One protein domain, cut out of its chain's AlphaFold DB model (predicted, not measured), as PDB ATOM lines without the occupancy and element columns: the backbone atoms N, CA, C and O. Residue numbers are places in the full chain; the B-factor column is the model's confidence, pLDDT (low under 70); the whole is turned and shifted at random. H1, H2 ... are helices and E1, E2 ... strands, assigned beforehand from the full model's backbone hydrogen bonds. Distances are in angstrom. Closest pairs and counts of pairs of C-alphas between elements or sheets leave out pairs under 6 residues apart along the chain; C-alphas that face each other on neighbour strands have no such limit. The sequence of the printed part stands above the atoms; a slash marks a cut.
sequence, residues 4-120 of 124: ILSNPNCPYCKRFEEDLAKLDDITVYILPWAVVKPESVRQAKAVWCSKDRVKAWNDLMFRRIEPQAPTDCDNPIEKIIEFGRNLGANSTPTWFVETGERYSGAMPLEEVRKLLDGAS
ATOM      1  N   ILE A   4      89.837  30.570 157.917       97.31
ATOM      2  CA  ILE A   4      88.641  29.896 157.397       97.31
ATOM      3  C   ILE A   4      88.727  28.407 157.712       97.31
ATOM      4  O   ILE A   4      89.599  27.702 157.212       97.31
ATOM      5  N   LEU A   5      87.785  27.913 158.507       98.12
ATOM      6  CA  LEU A   5      87.496  26.492 158.663       98.12
ATOM      7  C   LEU A   5      86.693  26.030 157.445       98.12
ATOM      8  O   LEU A   5      85.491  26.299 157.338       98.12
ATOM      9  N   SER A   6      87.369  25.353 156.519       98.12
ATOM     10  CA  SER A   6      86.815  24.981 155.215       98.12
ATOM     11  C   SER A   6      86.839  23.477 154.966       98.12
ATOM     12  O   SER A   6      87.663  22.753 155.520       98.12
ATOM     13  N   ASN A   7      85.931  22.986 154.122       97.94
ATOM     14  CA  ASN A   7      85.779  21.564 153.837       97.94
ATOM     15  C   ASN A   7      85.689  21.280 152.325       97.94
ATOM     16  O   ASN A   7      84.879  21.908 151.640       97.94
ATOM     17  N   PRO A   8      86.420  20.275 151.803       97.12
ATOM     18  CA  PRO A   8      86.449  19.981 150.369       97.12
ATOM     19  C   PRO A   8      85.156  19.410 149.780       97.12
ATOM     20  O   PRO A   8      84.958  19.450 148.565       97.12
ATOM     21  N   ASN A   9      84.246  18.918 150.618       97.00
ATOM     22  CA  ASN A   9      82.944  18.385 150.213       97.00
ATOM     23  C   ASN A   9      81.784  19.343 150.510       97.00
ATOM     24  O   ASN A   9      80.620  18.968 150.374       97.00
ATOM     25  N   CYS A  10      82.091  20.581 150.893       97.12
ATOM     26  CA  CYS A  10      81.121  21.636 151.145       97.12
ATOM     27  C   CYS A  10      81.011  22.554 149.910       97.12
ATOM     28  O   CYS A  10      81.967  23.259 149.582       97.12
ATOM     29  N   PRO A  11      79.860  22.593 149.208       95.94
ATOM     30  CA  PRO A  11      79.712  23.415 148.004       95.94
ATOM     31  C   PRO A  11      79.813  24.918 148.297       95.94
ATOM     32  O   PRO A  11      80.391  25.658 147.504       95.94
ATOM     33  N   TYR A  12      79.323  25.367 149.457       97.25
ATOM     34  CA  TYR A  12      79.450  26.764 149.882       97.25
ATOM     35  C   TYR A  12      80.898  27.170 150.145       97.25
ATOM     36  O   TYR A  12      81.257  28.308 149.891       97.25
ATOM     37  N   CYS A  13      81.734  26.241 150.599       97.75
ATOM     38  CA  CYS A  13      83.145  26.477 150.857       97.75
ATOM     39  C   CYS A  13      83.907  26.703 149.553       97.75
ATOM     40  O   CYS A  13      84.670  27.654 149.451       97.75
ATOM     41  N   LYS A  14      83.618  25.888 148.529       97.25
ATOM     42  CA  LYS A  14      84.175  26.064 147.179       97.25
ATOM     43  C   LYS A  14      83.818  27.427 146.607       97.25
ATOM     44  O   LYS A  14      84.713  28.181 146.257       97.25
ATOM     45  N   ARG A  15      82.527  27.773 146.611       96.50
ATOM     46  CA  ARG A  15      82.059  29.081 146.133       96.50
ATOM     47  C   ARG A  15      82.689  30.237 146.914       96.50
ATOM     48  O   ARG A  15      83.096  31.223 146.318       96.50
ATOM     49  N   PHE A  16      82.752  30.123 148.239       97.44
ATOM     50  CA  PHE A  16      83.298  31.174 149.093       97.44
ATOM     51  C   PHE A  16      84.783  31.411 148.821       97.44
ATOM     52  O   PHE A  16      85.202  32.550 148.667       97.44
ATOM     53  N   GLU A  17      85.573  30.344 148.700       97.12
ATOM     54  CA  GLU A  17      86.992  30.458 148.363       97.12
ATOM     55  C   GLU A  17      87.221  30.940 146.921       97.12
ATOM     56  O   GLU A  17      88.140  31.722 146.695       97.12
ATOM     57  N   GLU A  18      86.369  30.560 145.959       95.69
ATOM     58  CA  GLU A  18      86.385  31.117 144.595       95.69
ATOM     59  C   GLU A  18      86.096  32.624 144.582       95.69
ATOM     60  O   GLU A  18      86.703  33.365 143.811       95.69
ATOM     61  N   ASP A  19      85.169  33.089 145.423       95.31
ATOM     62  CA  ASP A  19      84.861  34.512 145.563       95.31
ATOM     63  C   ASP A  19      86.020  35.267 146.230       95.31
ATOM     64  O   ASP A  19      86.430  36.315 145.733       95.31
ATOM     65  N   LEU A  20      86.608  34.716 147.296       94.81
ATOM     66  CA  LEU A  20      87.773  35.301 147.969       94.81
ATOM     67  C   LEU A  20      89.011  35.377 147.072       94.81
ATOM     68  O   LEU A  20      89.769  36.336 147.172       94.81
ATOM     69  N   ALA A  21      89.202  34.412 146.168       93.75
ATOM     70  CA  ALA A  21      90.312  34.402 145.215       93.75
ATOM     71  C   ALA A  21      90.266  35.557 144.192       93.75
ATOM     72  O   ALA A  21      91.228  35.748 143.452       93.75
ATOM     73  N   LYS A  22      89.168  36.326 144.137       94.31
ATOM     74  CA  LYS A  22      89.037  37.541 143.315       94.31
ATOM     75  C   LYS A  22      89.578  38.794 144.012       94.31
ATOM     76  O   LYS A  22      89.511  39.877 143.436       94.31
ATOM     77  N   LEU A  23      90.029  38.680 145.263       91.62
ATOM     78  CA  LEU A  23      90.558  39.789 146.051       91.62
ATOM     79  C   LEU A  23      92.089  39.732 146.081       91.62
ATOM     80  O   LEU A  23      92.663  38.724 146.481       91.62
ATOM     81  N   ASP A  24      92.739  40.840 145.725       85.44
ATOM     82  CA  ASP A  24      94.204  40.892 145.584       85.44
ATOM     83  C   ASP A  24      94.949  41.336 146.864       85.44
ATOM     84  O   ASP A  24      96.133  41.051 147.018       85.44
ATOM     85  N   ASP A  25      94.276  42.029 147.793       87.25
ATOM     86  CA  ASP A  25      94.884  42.668 148.983       87.25
ATOM     87  C   ASP A  25      94.398  42.033 150.296       87.25
ATOM     88  O   ASP A  25      94.044  42.718 151.256       87.25
ATOM     89  N   ILE A  26      94.297  40.702 150.316       88.75
ATOM     90  CA  ILE A  26      93.922  39.946 151.512       88.75
ATOM     91  C   ILE A  26      94.843  38.745 151.699       88.75
ATOM     92  O   ILE A  26      95.301  38.122 150.746       88.75
ATOM     93  N   THR A  27      95.073  38.370 152.955       90.31
ATOM     94  CA  THR A  27      95.620  37.056 153.303       90.31
ATOM     95  C   THR A  27      94.570  36.296 154.093       90.31
ATOM     96  O   THR A  27      94.071  36.795 155.104       90.31
ATOM     97  N   VAL A  28      94.249  35.088 153.633       91.88
ATOM     98  CA  VAL A  28      93.348  34.155 154.313       91.88
ATOM     99  C   VAL A  28      94.076  32.852 154.601       91.88
ATOM    100  O   VAL A  28      94.756  32.294 153.741       91.88
ATOM    101  N   TYR A  29      93.927  32.357 155.824       94.38
ATOM    102  CA  TYR A  29      94.489  31.079 156.240       94.38
ATOM    103  C   TYR A  29      93.400  30.017 156.196       94.38
ATOM    104  O   TYR A  29      92.465  30.037 156.999       94.38
ATOM    105  N   ILE A  30      93.520  29.074 155.264       96.44
ATOM    106  CA  ILE A  30      92.596  27.947 155.190       96.44
ATOM    107  C   ILE A  30      93.031  26.865 156.177       96.44
ATOM    108  O   ILE A  30      94.145  26.348 156.122       96.44
ATOM    109  N   LEU A  31      92.118  26.511 157.072       96.88
ATOM    110  CA  LEU A  31      92.228  25.405 158.007       96.88
ATOM    111  C   LEU A  31      91.282  24.293 157.528       96.88
ATOM    112  O   LEU A  31      90.062  24.451 157.642       96.88
ATOM    113  N   PRO A  32      91.799  23.175 156.982       96.69
ATOM    114  CA  PRO A  32      90.961  22.079 156.505       96.69
ATOM    115  C   PRO A  32      90.153  21.440 157.647       96.69
ATOM    116  O   PRO A  32      90.642  20.596 158.398       96.69
ATOM    117  N   TRP A  33      88.888  21.830 157.775       97.50
ATOM    118  CA  TRP A  33      87.952  21.355 158.787       97.50
ATOM    119  C   TRP A  33      87.069  20.245 158.203       97.50
ATOM    120  O   TRP A  33      85.933  20.428 157.753       97.50
ATOM    121  N   ALA A  34      87.650  19.048 158.151       94.62
ATOM    122  CA  ALA A  34      87.146  17.884 157.430       94.62
ATOM    123  C   ALA A  34      85.956  17.156 158.111       94.62
ATOM    124  O   ALA A  34      85.990  15.944 158.297       94.62
ATOM    125  N   VAL A  35      84.891  17.881 158.477       93.69
ATOM    126  CA  VAL A  35      83.758  17.365 159.275       93.69
ATOM    127  C   VAL A  35      82.479  17.017 158.493       93.69
ATOM    128  O   VAL A  35      81.555  16.470 159.083       93.69
ATOM    129  N   VAL A  36      82.394  17.333 157.194       89.88
ATOM    130  CA  VAL A  36      81.141  17.209 156.415       89.88
ATOM    131  C   VAL A  36      80.883  15.788 155.910       89.88
ATOM    132  O   VAL A  36      79.775  15.278 156.042       89.88
ATOM    133  N   LYS A  37      81.891  15.143 155.318       92.75
ATOM    134  CA  LYS A  37      81.796  13.762 154.820       92.75
ATOM    135  C   LYS A  37      83.011  12.930 155.230       92.75
ATOM    136  O   LYS A  37      84.091  13.524 155.319       92.75
ATOM    137  N   PRO A  38      82.896  11.598 155.396       91.00
ATOM    138  CA  PRO A  38      84.018  10.740 155.788       91.00
ATOM    139  C   PRO A  38      85.257  10.880 154.889       91.00
ATOM    140  O   PRO A  38      86.381  10.942 155.386       91.00
ATOM    141  N   GLU A  39      85.071  11.013 153.572       94.81
ATOM    142  CA  GLU A  39      86.169  11.175 152.612       94.81
ATOM    143  C   GLU A  39      86.955  12.484 152.785       94.81
ATOM    144  O   GLU A  39      88.120  12.553 152.387       94.81
ATOM    145  N   SER A  40      86.363  13.493 153.437       96.94
ATOM    146  CA  SER A  40      86.996  14.801 153.653       96.94
ATOM    147  C   SER A  40      88.290  14.674 154.449       96.94
ATOM    148  O   SER A  40      89.229  15.421 154.194       96.94
ATOM    149  N   VAL A  41      88.351  13.742 155.411       97.25
ATOM    150  CA  VAL A  41      89.539  13.555 156.261       97.25
ATOM    151  C   VAL A  41      90.694  13.027 155.420       97.25
ATOM    152  O   VAL A  41      91.783  13.595 155.449       97.25
ATOM    153  N   ARG A  42      90.443  11.995 154.603       97.31
ATOM    154  CA  ARG A  42      91.443  11.452 153.672       97.31
ATOM    155  C   ARG A  42      91.936  12.533 152.711       97.31
ATOM    156  O   ARG A  42      93.140  12.686 152.540       97.31
ATOM    157  N   GLN A  43      91.020  13.291 152.108       98.31
ATOM    158  CA  GLN A  43      91.354  14.368 151.173       98.31
ATOM    159  C   GLN A  43      92.189  15.471 151.832       98.31
ATOM    160  O   GLN A  43      93.212  15.869 151.283       98.31
ATOM    161  N   ALA A  44      91.796  15.933 153.022       98.12
ATOM    162  CA  ALA A  44      92.530  16.953 153.764       98.12
ATOM    163  C   ALA A  44      93.941  16.477 154.146       98.12
ATOM    164  O   ALA A  44      94.899  17.234 153.998       98.12
ATOM    165  N   LYS A  45      94.095  15.209 154.557       98.31
ATOM    166  CA  LYS A  45      95.410  14.604 154.818       98.31
ATOM    167  C   LYS A  45      96.268  14.528 153.565       98.31
ATOM    168  O   LYS A  45      97.414  14.954 153.594       98.31
ATOM    169  N   ALA A  46      95.712  14.043 152.457       98.50
ATOM    170  CA  ALA A  46      96.430  13.954 151.190       98.50
ATOM    171  C   ALA A  46      96.846  15.345 150.676       98.50
ATOM    172  O   ALA A  46      97.975  15.527 150.224       98.50
ATOM    173  N   VAL A  47      95.995  16.368 150.811       98.56
ATOM    174  CA  VAL A  47      96.394  17.761 150.549       98.56
ATOM    175  C   VAL A  47      97.556  18.165 151.453       98.56
ATOM    176  O   VAL A  47      98.554  18.684 150.962       98.56
ATOM    177  N   TRP A  48      97.469  17.900 152.758       98.06
ATOM    178  CA  TRP A  48      98.515  18.278 153.711       98.06
ATOM    179  C   TRP A  48      99.861  17.594 153.437       98.06
ATOM    180  O   TRP A  48     100.920  18.206 153.590       98.06
ATOM    181  N   CYS A  49      99.821  16.338 153.005       98.19
ATOM    182  CA  CYS A  49     100.994  15.548 152.653       98.19
ATOM    183  C   CYS A  49     101.504  15.813 151.230       98.19
ATOM    184  O   CYS A  49     102.555  15.302 150.844       98.19
ATOM    185  N   SER A  50     100.790  16.609 150.433       98.44
ATOM    186  CA  SER A  50     101.240  16.981 149.094       98.44
ATOM    187  C   SER A  50     102.462  17.895 149.163       98.44
ATOM    188  O   SER A  50     102.555  18.775 150.018       98.44
ATOM    189  N   LYS A  51     103.383  17.728 148.203       97.19
ATOM    190  CA  LYS A  51     104.581  18.576 148.063       97.19
ATOM    191  C   LYS A  51     104.226  20.063 147.963       97.19
ATOM    192  O   LYS A  51     104.931  20.902 148.510       97.19
ATOM    193  N   ASP A  52     103.131  20.359 147.269       97.88
ATOM    194  CA  ASP A  52     102.534  21.687 147.185       97.88
ATOM    195  C   ASP A  52     101.098  21.624 147.720       97.88
ATOM    196  O   ASP A  52     100.168  21.197 147.030       97.88
ATOM    197  N   ARG A  53     100.941  22.013 148.988       97.19
ATOM    198  CA  ARG A  53      99.659  21.983 149.704       97.19
ATOM    199  C   ARG A  53      98.659  22.975 149.124       97.19
ATOM    200  O   ARG A  53      97.482  22.647 149.010       97.19
ATOM    201  N   VAL A  54      99.127  24.168 148.750       96.38
ATOM    202  CA  VAL A  54      98.277  25.235 148.204       96.38
ATOM    203  C   VAL A  54      97.717  24.795 146.862       96.38
ATOM    204  O   VAL A  54      96.506  24.834 146.654       96.38
ATOM    205  N   LYS A  55      98.576  24.283 145.976       97.88
ATOM    206  CA  LYS A  55      98.131  23.752 144.691       97.88
ATOM    207  C   LYS A  55      97.173  22.576 144.866       97.88
ATOM    208  O   LYS A  55      96.140  22.560 144.205       97.88
ATOM    209  N   ALA A  56      97.486  21.615 145.738       98.44
ATOM    210  CA  ALA A  56      96.629  20.451 145.969       98.44
ATOM    211  C   ALA A  56      95.248  20.840 146.522       98.44
ATOM    212  O   ALA A  56      94.237  20.286 146.093       98.44
ATOM    213  N   TRP A  57      95.193  21.814 147.434       98.25
ATOM    214  CA  TRP A  57      93.935  22.350 147.943       98.25
ATOM    215  C   TRP A  57      93.136  23.051 146.843       98.25
ATOM    216  O   TRP A  57      91.983  22.699 146.616       98.25
ATOM    217  N   ASN A  58      93.756  23.965 146.093       97.62
ATOM    218  CA  ASN A  58      93.089  24.696 145.010       97.62
ATOM    219  C   ASN A  58      92.589  23.759 143.899       97.62
ATOM    220  O   ASN A  58      91.483  23.923 143.387       97.62
ATOM    221  N   ASP A  59      93.373  22.742 143.542       98.31
ATOM    222  CA  ASP A  59      92.979  21.709 142.583       98.31
ATOM    223  C   ASP A  59      91.741  20.931 143.072       98.31
ATOM    224  O   ASP A  59      90.801  20.707 142.305       98.31
ATOM    225  N   LEU A  60      91.691  20.573 144.356       98.19
ATOM    226  CA  LEU A  60      90.553  19.880 144.959       98.19
ATOM    227  C   LEU A  60      89.306  20.777 145.063       98.19
ATOM    228  O   LEU A  60      88.187  20.348 144.743       98.19
ATOM    229  N   MET A  61      89.492  22.026 145.491       97.75
ATOM    230  CA  MET A  61      88.412  22.983 145.729       97.75
ATOM    231  C   MET A  61      87.812  23.505 144.427       97.75
ATOM    232  O   MET A  61      86.600  23.402 144.244       97.75
ATOM    233  N   PHE A  62      88.644  23.986 143.504       96.62
ATOM    234  CA  PHE A  62      88.199  24.723 142.316       96.62
ATOM    235  C   PHE A  62      88.108  23.846 141.070       96.62
ATOM    236  O   PHE A  62      87.294  24.084 140.183       96.62
ATOM    237  N   ARG A  63      88.934  22.798 140.987       96.62
ATOM    238  CA  ARG A  63      89.049  21.963 139.777       96.62
ATOM    239  C   ARG A  63      88.535  20.541 139.968       96.62
ATOM    240  O   ARG A  63      88.447  19.802 138.993       96.62
ATOM    241  N   ARG A  64      88.157  20.173 141.198       94.62
ATOM    242  CA  ARG A  64      87.671  18.835 141.578       94.62
ATOM    243  C   ARG A  64      88.673  17.720 141.255       94.62
ATOM    244  O   ARG A  64      88.276  16.602 140.941       94.62
ATOM    245  N   ILE A  65      89.964  18.029 141.320       98.00
ATOM    246  CA  ILE A  65      91.032  17.048 141.133       98.00
ATOM    247  C   ILE A  65      91.363  16.455 142.504       98.00
ATOM    248  O   ILE A  65      91.751  17.174 143.422       98.00
ATOM    249  N   GLU A  66      91.202  15.141 142.651       97.81
ATOM    250  CA  GLU A  66      91.514  14.444 143.902       97.81
ATOM    251  C   GLU A  66      93.030  14.440 144.176       97.81
ATOM    252  O   GLU A  66      93.812  14.087 143.282       97.81
ATOM    253  N   PRO A  67      93.470  14.758 145.407       97.50
ATOM    254  CA  PRO A  67      94.872  14.651 145.789       97.50
ATOM    255  C   PRO A  67      95.316  13.182 145.803       97.50
ATOM    256  O   PRO A  67      94.611  12.310 146.304       97.50
ATOM    257  N   GLN A  68      96.509  12.918 145.266       96.62
ATOM    258  CA  GLN A  68      97.070  11.564 145.125       96.62
ATOM    259  C   GLN A  68      98.197  11.262 146.122       96.62
ATOM    260  O   GLN A  68      98.746  10.163 146.123       96.62
ATOM    261  N   ALA A  69      98.587  12.239 146.943       97.81
ATOM    262  CA  ALA A  69      99.635  12.042 147.935       97.81
ATOM    263  C   ALA A  69      99.187  11.039 149.016       97.81
ATOM    264  O   ALA A  69      97.994  10.971 149.335       97.81
ATOM    265  N   PRO A  70     100.130  10.280 149.603       97.19
ATOM    266  CA  PRO A  70      99.817   9.388 150.711       97.19
ATOM    267  C   PRO A  70      99.369  10.193 151.938       97.19
ATOM    268  O   PRO A  70      99.618  11.392 152.039       97.19
ATOM    269  N   THR A  71      98.678   9.547 152.875       97.31
ATOM    270  CA  THR A  71      98.077  10.216 154.047       97.31
ATOM    271  C   THR A  71      98.803   9.936 155.361       97.31
ATOM    272  O   THR A  71      98.286  10.272 156.425       97.31
ATOM    273  N   ASP A  72      99.946   9.259 155.303       95.75
ATOM    274  CA  ASP A  72     100.729   8.766 156.441       95.75
ATOM    275  C   ASP A  72     101.856   9.720 156.872       95.75
ATOM    276  O   ASP A  72     102.609   9.409 157.793       95.75
ATOM    277  N   CYS A  73     101.954  10.902 156.256       96.94
ATOM    278  CA  CYS A  73     102.855  11.946 156.731       96.94
ATOM    279  C   CYS A  73     102.377  12.542 158.067       96.94
ATOM    280  O   CYS A  73     101.189  12.485 158.402       96.94
ATOM    281  N   ASP A  74     103.283  13.196 158.800       97.75
ATOM    282  CA  ASP A  74     102.895  14.002 159.961       97.75
ATOM    283  C   ASP A  74     101.998  15.172 159.519       97.75
ATOM    284  O   ASP A  74     102.384  16.028 158.713       97.75
ATOM    285  N   ASN A  75     100.761  15.175 160.012       97.38
ATOM    286  CA  ASN A  75      99.742  16.144 159.644       97.38
ATOM    287  C   ASN A  75      98.839  16.484 160.848       97.38
ATOM    288  O   ASN A  75      98.584  15.630 161.696       97.38
ATOM    289  N   PRO A  76      98.321  17.722 160.937       97.62
ATOM    290  CA  PRO A  76      97.525  18.181 162.066       97.62
ATOM    291  C   PRO A  76      96.011  18.052 161.833       97.62
ATOM    292  O   PRO A  76      95.257  18.736 162.519       97.62
ATOM    293  N   ILE A  77      95.534  17.257 160.867       97.69
ATOM    294  CA  ILE A  77      94.126  17.313 160.429       97.69
ATOM    295  C   ILE A  77      93.153  17.007 161.573       97.69
ATOM    296  O   ILE A  77      92.197  17.752 161.777       97.69
ATOM    297  N   GLU A  78      93.420  15.985 162.382       96.62
ATOM    298  CA  GLU A  78      92.631  15.677 163.580       96.62
ATOM    299  C   GLU A  78      92.638  16.829 164.592       96.62
ATOM    300  O   GLU A  78      91.585  17.222 165.094       96.62
ATOM    301  N   LYS A  79      93.809  17.434 164.830       97.94
ATOM    302  CA  LYS A  79      93.954  18.576 165.744       97.94
ATOM    303  C   LYS A  79      93.177  19.793 165.244       97.94
ATOM    304  O   LYS A  79      92.559  20.484 166.044       97.94
ATOM    305  N   ILE A  80      93.166  20.049 163.934       97.69
ATOM    306  CA  ILE A  80      92.371  21.123 163.317       97.69
ATOM    307  C   ILE A  80      90.873  20.841 163.478       97.69
ATOM    308  O   ILE A  80      90.105  21.756 163.781       97.69
ATOM    309  N   ILE A  81      90.443  19.585 163.309       96.88
ATOM    310  CA  ILE A  81      89.049  19.178 163.521       96.88
ATOM    311  C   ILE A  81      88.608  19.478 164.958       96.88
ATOM    312  O   ILE A  81      87.577  20.125 165.159       96.88
ATOM    313  N   GLU A  82      89.385  19.039 165.945       97.38
ATOM    314  CA  GLU A  82      89.116  19.288 167.365       97.38
ATOM    315  C   GLU A  82      89.163  20.778 167.703       97.38
ATOM    316  O   GLU A  82      88.253  21.296 168.347       97.38
ATOM    317  N   PHE A  83      90.169  21.492 167.197       96.31
ATOM    318  CA  PHE A  83      90.307  22.931 167.375       96.31
ATOM    319  C   PHE A  83      89.073  23.692 166.877       96.31
ATOM    320  O   PHE A  83      88.508  24.490 167.620       96.31
ATOM    321  N   GLY A  84      88.588  23.399 165.666       95.56
ATOM    322  CA  GLY A  84      87.386  24.044 165.134       95.56
ATOM    323  C   GLY A  84      86.133  23.772 165.977       95.56
ATOM    324  O   GLY A  84      85.342  24.685 166.206       95.56
ATOM    325  N   ARG A  85      85.985  22.553 166.523       95.25
ATOM    326  CA  ARG A  85      84.895  22.232 167.465       95.25
ATOM    327  C   ARG A  85      85.005  23.042 168.756       95.25
ATOM    328  O   ARG A  85      84.003  23.582 169.212       95.25
ATOM    329  N   ASN A  86      86.211  23.177 169.307       95.62
ATOM    330  CA  ASN A  86      86.461  23.944 170.532       95.62
ATOM    331  C   ASN A  86      86.224  25.451 170.347       95.62
ATOM    332  O   ASN A  86      85.826  26.126 171.290       95.62
ATOM    333  N   LEU A  87      86.390  25.974 169.127       93.06
ATOM    334  CA  LEU A  87      85.988  27.339 168.760       93.06
ATOM    335  C   LEU A  87      84.464  27.511 168.597       93.06
ATOM    336  O   LEU A  87      83.992  28.587 168.228       93.06
ATOM    337  N   GLY A  88      83.677  26.455 168.822       92.25
ATOM    338  CA  GLY A  88      82.224  26.469 168.669       92.25
ATOM    339  C   GLY A  88      81.756  26.505 167.213       92.25
ATOM    340  O   GLY A  88      80.610  26.888 166.955       92.25
ATOM    341  N   ALA A  89      82.615  26.157 166.245       94.25
ATOM    342  CA  ALA A  89      82.197  26.009 164.856       94.25
ATOM    343  C   ALA A  89      81.247  24.810 164.720       94.25
ATOM    344  O   ALA A  89      81.501  23.729 165.251       94.25
ATOM    345  N   ASN A  90      80.146  25.007 163.998       92.38
ATOM    346  CA  ASN A  90      79.113  23.993 163.772       92.38
ATOM    347  C   ASN A  90      78.708  23.866 162.293       92.38
ATOM    348  O   ASN A  90      77.862  23.041 161.959       92.38
ATOM    349  N   SER A  91      79.306  24.662 161.403       94.00
ATOM    350  CA  SER A  91      79.065  24.611 159.962       94.00
ATOM    351  C   SER A  91      80.300  25.058 159.172       94.00
ATOM    352  O   SER A  91      81.254  25.600 159.732       94.00
ATOM    353  N   THR A  92      80.302  24.812 157.863       96.19
ATOM    354  CA  THR A  92      81.380  25.215 156.949       96.19
ATOM    355  C   THR A  92      80.811  26.039 155.783       96.19
ATOM    356  O   THR A  92      79.774  25.643 155.247       96.19
ATOM    357  N   PRO A  93      81.487  27.113 155.331       97.44
ATOM    358  CA  PRO A  93      82.687  27.677 155.945       97.44
ATOM    359  C   PRO A  93      82.343  28.382 157.269       97.44
ATOM    360  O   PRO A  93      81.310  29.032 157.373       97.44
ATOM    361  N   THR A  94      83.200  28.255 158.279       97.75
ATOM    362  CA  THR A  94      83.217  29.167 159.439       97.75
ATOM    363  C   THR A  94      84.494  29.976 159.331       97.75
ATOM    364  O   THR A  94      85.550  29.396 159.096       97.75
ATOM    365  N   TRP A  95      84.430  31.289 159.479       96.50
ATOM    366  CA  TRP A  95      85.587  32.148 159.270       96.50
ATOM    367  C   TRP A  95      85.696  33.237 160.323       96.50
ATOM    368  O   TRP A  95      84.735  33.564 161.015       96.50
ATOM    369  N   PHE A  96      86.911  33.741 160.469       94.62
ATOM    370  CA  PHE A  96      87.307  34.695 161.485       94.62
ATOM    371  C   PHE A  96      88.081  35.817 160.817       94.62
ATOM    372  O   PHE A  96      88.901  35.550 159.933       94.62
ATOM    373  N   VAL A  97      87.833  37.045 161.247       93.94
ATOM    374  CA  VAL A  97      88.622  38.216 160.848       93.94
ATOM    375  C   VAL A  97      89.686  38.530 161.898       93.94
ATOM    376  O   VAL A  97      89.734  37.913 162.963       93.94
ATOM    377  N   GLU A  98      90.561  39.495 161.618       89.88
ATOM    378  CA  GLU A  98      91.706  39.790 162.485       89.88
ATOM    379  C   GLU A  98      91.352  40.206 163.915       89.88
ATOM    380  O   GLU A  98      92.113  39.895 164.831       89.88
ATOM    381  N   THR A  99      90.198  40.846 164.106       90.62
ATOM    382  CA  THR A  99      89.653  41.239 165.416       90.62
ATOM    383  C   THR A  99      89.164  40.046 166.245       90.62
ATOM    384  O   THR A  99      88.858  40.203 167.424       90.62
ATOM    385  N   GLY A 100      89.096  38.847 165.654       90.19
ATOM    386  CA  GLY A 100      88.570  37.634 166.277       90.19
ATOM    387  C   GLY A 100      87.060  37.454 166.112       90.19
ATOM    388  O   GLY A 100      86.524  36.433 166.550       90.19
ATOM    389  N   GLU A 101      86.367  38.399 165.467       93.31
ATOM    390  CA  GLU A 101      84.952  38.234 165.133       93.31
ATOM    391  C   GLU A 101      84.760  37.018 164.223       93.31
ATOM    392  O   GLU A 101      85.536  36.768 163.298       93.31
ATOM    393  N   ARG A 102      83.715  36.244 164.527       94.44
ATOM    394  CA  ARG A 102      83.409  34.972 163.878       94.44
ATOM    395  C   ARG A 102      82.158  35.098 163.030       94.44
ATOM    396  O   ARG A 102      81.117  35.549 163.502       94.44
ATOM    397  N   TYR A 103      82.238  34.530 161.840       95.81
ATOM    398  CA  TYR A 103      81.159  34.457 160.878       95.81
ATOM    399  C   TYR A 103      80.938  33.018 160.416       95.81
ATOM    400  O   TYR A 103      81.855  32.196 160.383       95.81
ATOM    401  N   SER A 104      79.694  32.707 160.069       95.19
ATOM    402  CA  SER A 104      79.269  31.367 159.676       95.19
ATOM    403  C   SER A 104      78.595  31.417 158.314       95.19
ATOM    404  O   SER A 104      77.743  32.268 158.072       95.19
ATOM    405  N   GLY A 105      78.935  30.465 157.453       95.12
ATOM    406  CA  GLY A 105      78.433  30.384 156.089       95.12
ATOM    407  C   GLY A 105      79.174  31.290 155.105       95.12
ATOM    408  O   GLY A 105      79.977  32.153 155.466       95.12
ATOM    409  N   ALA A 106      78.897  31.048 153.825       95.19
ATOM    410  CA  ALA A 106      79.337  31.915 152.744       95.19
ATOM    411  C   ALA A 106      78.465  33.180 152.704       95.19
ATOM    412  O   ALA A 106      77.251  33.100 152.892       95.19
ATOM    413  N   MET A 107      79.081  34.321 152.408       94.31
ATOM    414  CA  MET A 107      78.421  35.620 152.247       94.31
ATOM    415  C   MET A 107      78.754  36.229 150.881       94.31
ATOM    416  O   MET A 107      79.751  35.828 150.272       94.31
ATOM    417  N   PRO A 108      77.952  37.188 150.384       95.12
ATOM    418  CA  PRO A 108      78.306  37.968 149.203       95.12
ATOM    419  C   PRO A 108      79.685  38.625 149.355       95.12
ATOM    420  O   PRO A 108      79.988  39.194 150.403       95.12
ATOM    421  N   LEU A 109      80.499  38.589 148.295       94.38
ATOM    422  CA  LEU A 109      81.881  39.085 148.320       94.38
ATOM    423  C   LEU A 109      81.998  40.535 148.821       94.38
ATOM    424  O   LEU A 109      82.896  40.847 149.594       94.38
ATOM    425  N   GLU A 110      81.056  41.399 148.441       94.12
ATOM    426  CA  GLU A 110      81.017  42.803 148.874       94.12
ATOM    427  C   GLU A 110      80.819  42.963 150.389       94.12
ATOM    428  O   GLU A 110      81.376  43.871 151.003       94.12
ATOM    429  N   GLU A 111      80.034  42.087 151.019       94.88
ATOM    430  CA  GLU A 111      79.848  42.100 152.474       94.88
ATOM    431  C   GLU A 111      81.109  41.603 153.173       94.88
ATOM    432  O   GLU A 111      81.586  42.232 154.115       94.88
ATOM    433  N   VAL A 112      81.702  40.529 152.653       94.31
ATOM    434  CA  VAL A 112      82.965  39.981 153.159       94.31
ATOM    435  C   VAL A 112      84.070  41.029 153.088       94.31
ATOM    436  O   VAL A 112      84.790  41.225 154.064       94.31
ATOM    437  N   ARG A 113      84.175  41.752 151.967       92.31
ATOM    438  CA  ARG A 113      85.172  42.807 151.778       92.31
ATOM    439  C   ARG A 113      85.036  43.910 152.825       92.31
ATOM    440  O   ARG A 113      86.033  44.273 153.440       92.31
ATOM    441  N   LYS A 114      83.812  44.378 153.095       92.75
ATOM    442  CA  LYS A 114      83.547  45.381 154.143       92.75
ATOM    443  C   LYS A 114      83.979  44.901 155.526       92.75
ATOM    444  O   LYS A 114      84.547  45.683 156.284       92.75
ATOM    445  N   LEU A 115      83.719  43.634 155.850       93.50
ATOM    446  CA  LEU A 115      84.109  43.044 157.132       93.50
ATOM    447  C   LEU A 115      85.633  42.925 157.258       93.50
ATOM    448  O   LEU A 115      86.190  43.269 158.296       93.50
ATOM    449  N   LEU A 116      86.318  42.503 156.192       91.12
ATOM    450  CA  LEU A 116      87.782  42.419 156.161       91.12
ATOM    451  C   LEU A 116      88.445  43.800 156.266       91.12
ATOM    452  O   LEU A 116      89.383  43.970 157.045       91.12
ATOM    453  N   ASP A 117      87.946  44.795 155.530       89.44
ATOM    454  CA  ASP A 117      88.474  46.162 155.580       89.44
ATOM    455  C   ASP A 117      88.220  46.807 156.956       89.44
ATOM    456  O   ASP A 117      89.102  47.471 157.497       89.44
ATOM    457  N   GLY A 118      87.047  46.575 157.558       87.31
ATOM    458  CA  GLY A 118      86.700  47.091 158.888       87.31
ATOM    459  C   GLY A 118      87.477  46.441 160.037       87.31
ATOM    460  O   GLY A 118      87.708  47.081 161.060       87.31
ATOM    461  N   ALA A 119      87.903  45.188 159.864       84.44
ATOM    462  CA  ALA A 119      88.701  44.446 160.839       84.44
ATOM    463  C   ALA A 119      90.218  44.619 160.652       84.44
ATOM    464  O   ALA A 119      90.993  44.120 161.472       84.44
ATOM    465  N   SER A 120      90.655  45.300 159.589       73.38
ATOM    466  CA  SER A 120      92.072  45.536 159.326       73.38
ATOM    467  C   SER A 120      92.649  46.557 160.320       73.38
ATOM    468  O   SER A 120      92.035  47.602 160.556       73.38
TER     469      SER A 120
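Overview. This is residues 4 to 120 of the 124 residues of the protein "Thiol:disulfide interchange protein" of Betaproteobacteria bacterium RIFCSPLOWO2_12_FULL_65_14 (UniProt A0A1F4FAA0). A small four-stranded sheet has its strands E1 and E2 in the middle of the domain, with H1 over one face and H4 over the other. At one end of the longest axis are H2, H3 and the long link that follows them; toward the other end come E4 and, farther out, H5. The printed part has 117 residues with five named helices and four named strands, in the order E1, H1, E2, H2, H3, H4, E3, E4, H5; its class is mixed, helices and strands. The sheet is mixed, in the order E2, E1, E3, E4. The whole is compact, with a radius of gyration of the C-alphas of 13.9 A and spans of 41 by 30 by 21 A.

Arrangement. Begin at E1, residues 4 to 6, parallel to the edge strand E2, residues 28 to 32; N 4 and O 29 are within hydrogen-bond range at 2.8 A. E3, residues 94 to 96, is antiparallel to E1, with N 5 and O 94 at 2.7 A. E3 and E4, residues 102 to 104, form an antiparallel hairpin; N 103 and O 95 are 2.8 A apart. H1, residues 11 to 20, is over E2 and E1 at a height over the sheet of 10.2 A, and only just runs along the strands, at 29.8 degrees to E1 on the local plane. E1, H1 and E2 make a strand-helix-strand unit, two parallel neighbour strands with a helix between, and its crossover is right-handed. On the opposite face find H4, residues 77 to 86, at a height over the sheet of 9.4 A, slantwise to the strands at 55 degrees to E2 on the local plane; its closest C-alpha pair with E2 is Ile 80 and Leu 31, 6.8 A. H2, residues 39 to 49, only grazes the sheet with its residues 40 to 48. H2 and H3, residues 53 to 62, only just touch, with 3 pairs of C-alphas within 8 A, and only at the corner; Val 47 and Ala 56 are closest, 5.3 A between C-alphas. H5, residues 109 to 119, only grazes the sheet with its residues 112 to 119. H5 is close to H1 but not clearly touching; the closest C-alphas, of Leu 109 and Asp 19, are 6.1 A apart. In the five helices every O i to N i+4 pair is within hydrogen-bond range.

Along the chain. Find C-alpha 4 at (88.641, 29.896, 157.397), where E1 begins. E2 runs 12.5 A from first to last C-alpha, H1 14.4 A, H2 15.5 A, H3 13.9 A and H4 14.3 A. H5 runs 15.2 A to C-alpha 119 at (88.701, 44.446, 160.839).

Size, cuts and confidence. The two C-alphas farthest apart, of Asp 72 and Gly 118, are 40.9 A apart. The printed part has no cut. The one long link is H3 to H4, residues 63 to 76. The mean pLDDT of the printed part is 95.2, and no printed residue is under 70.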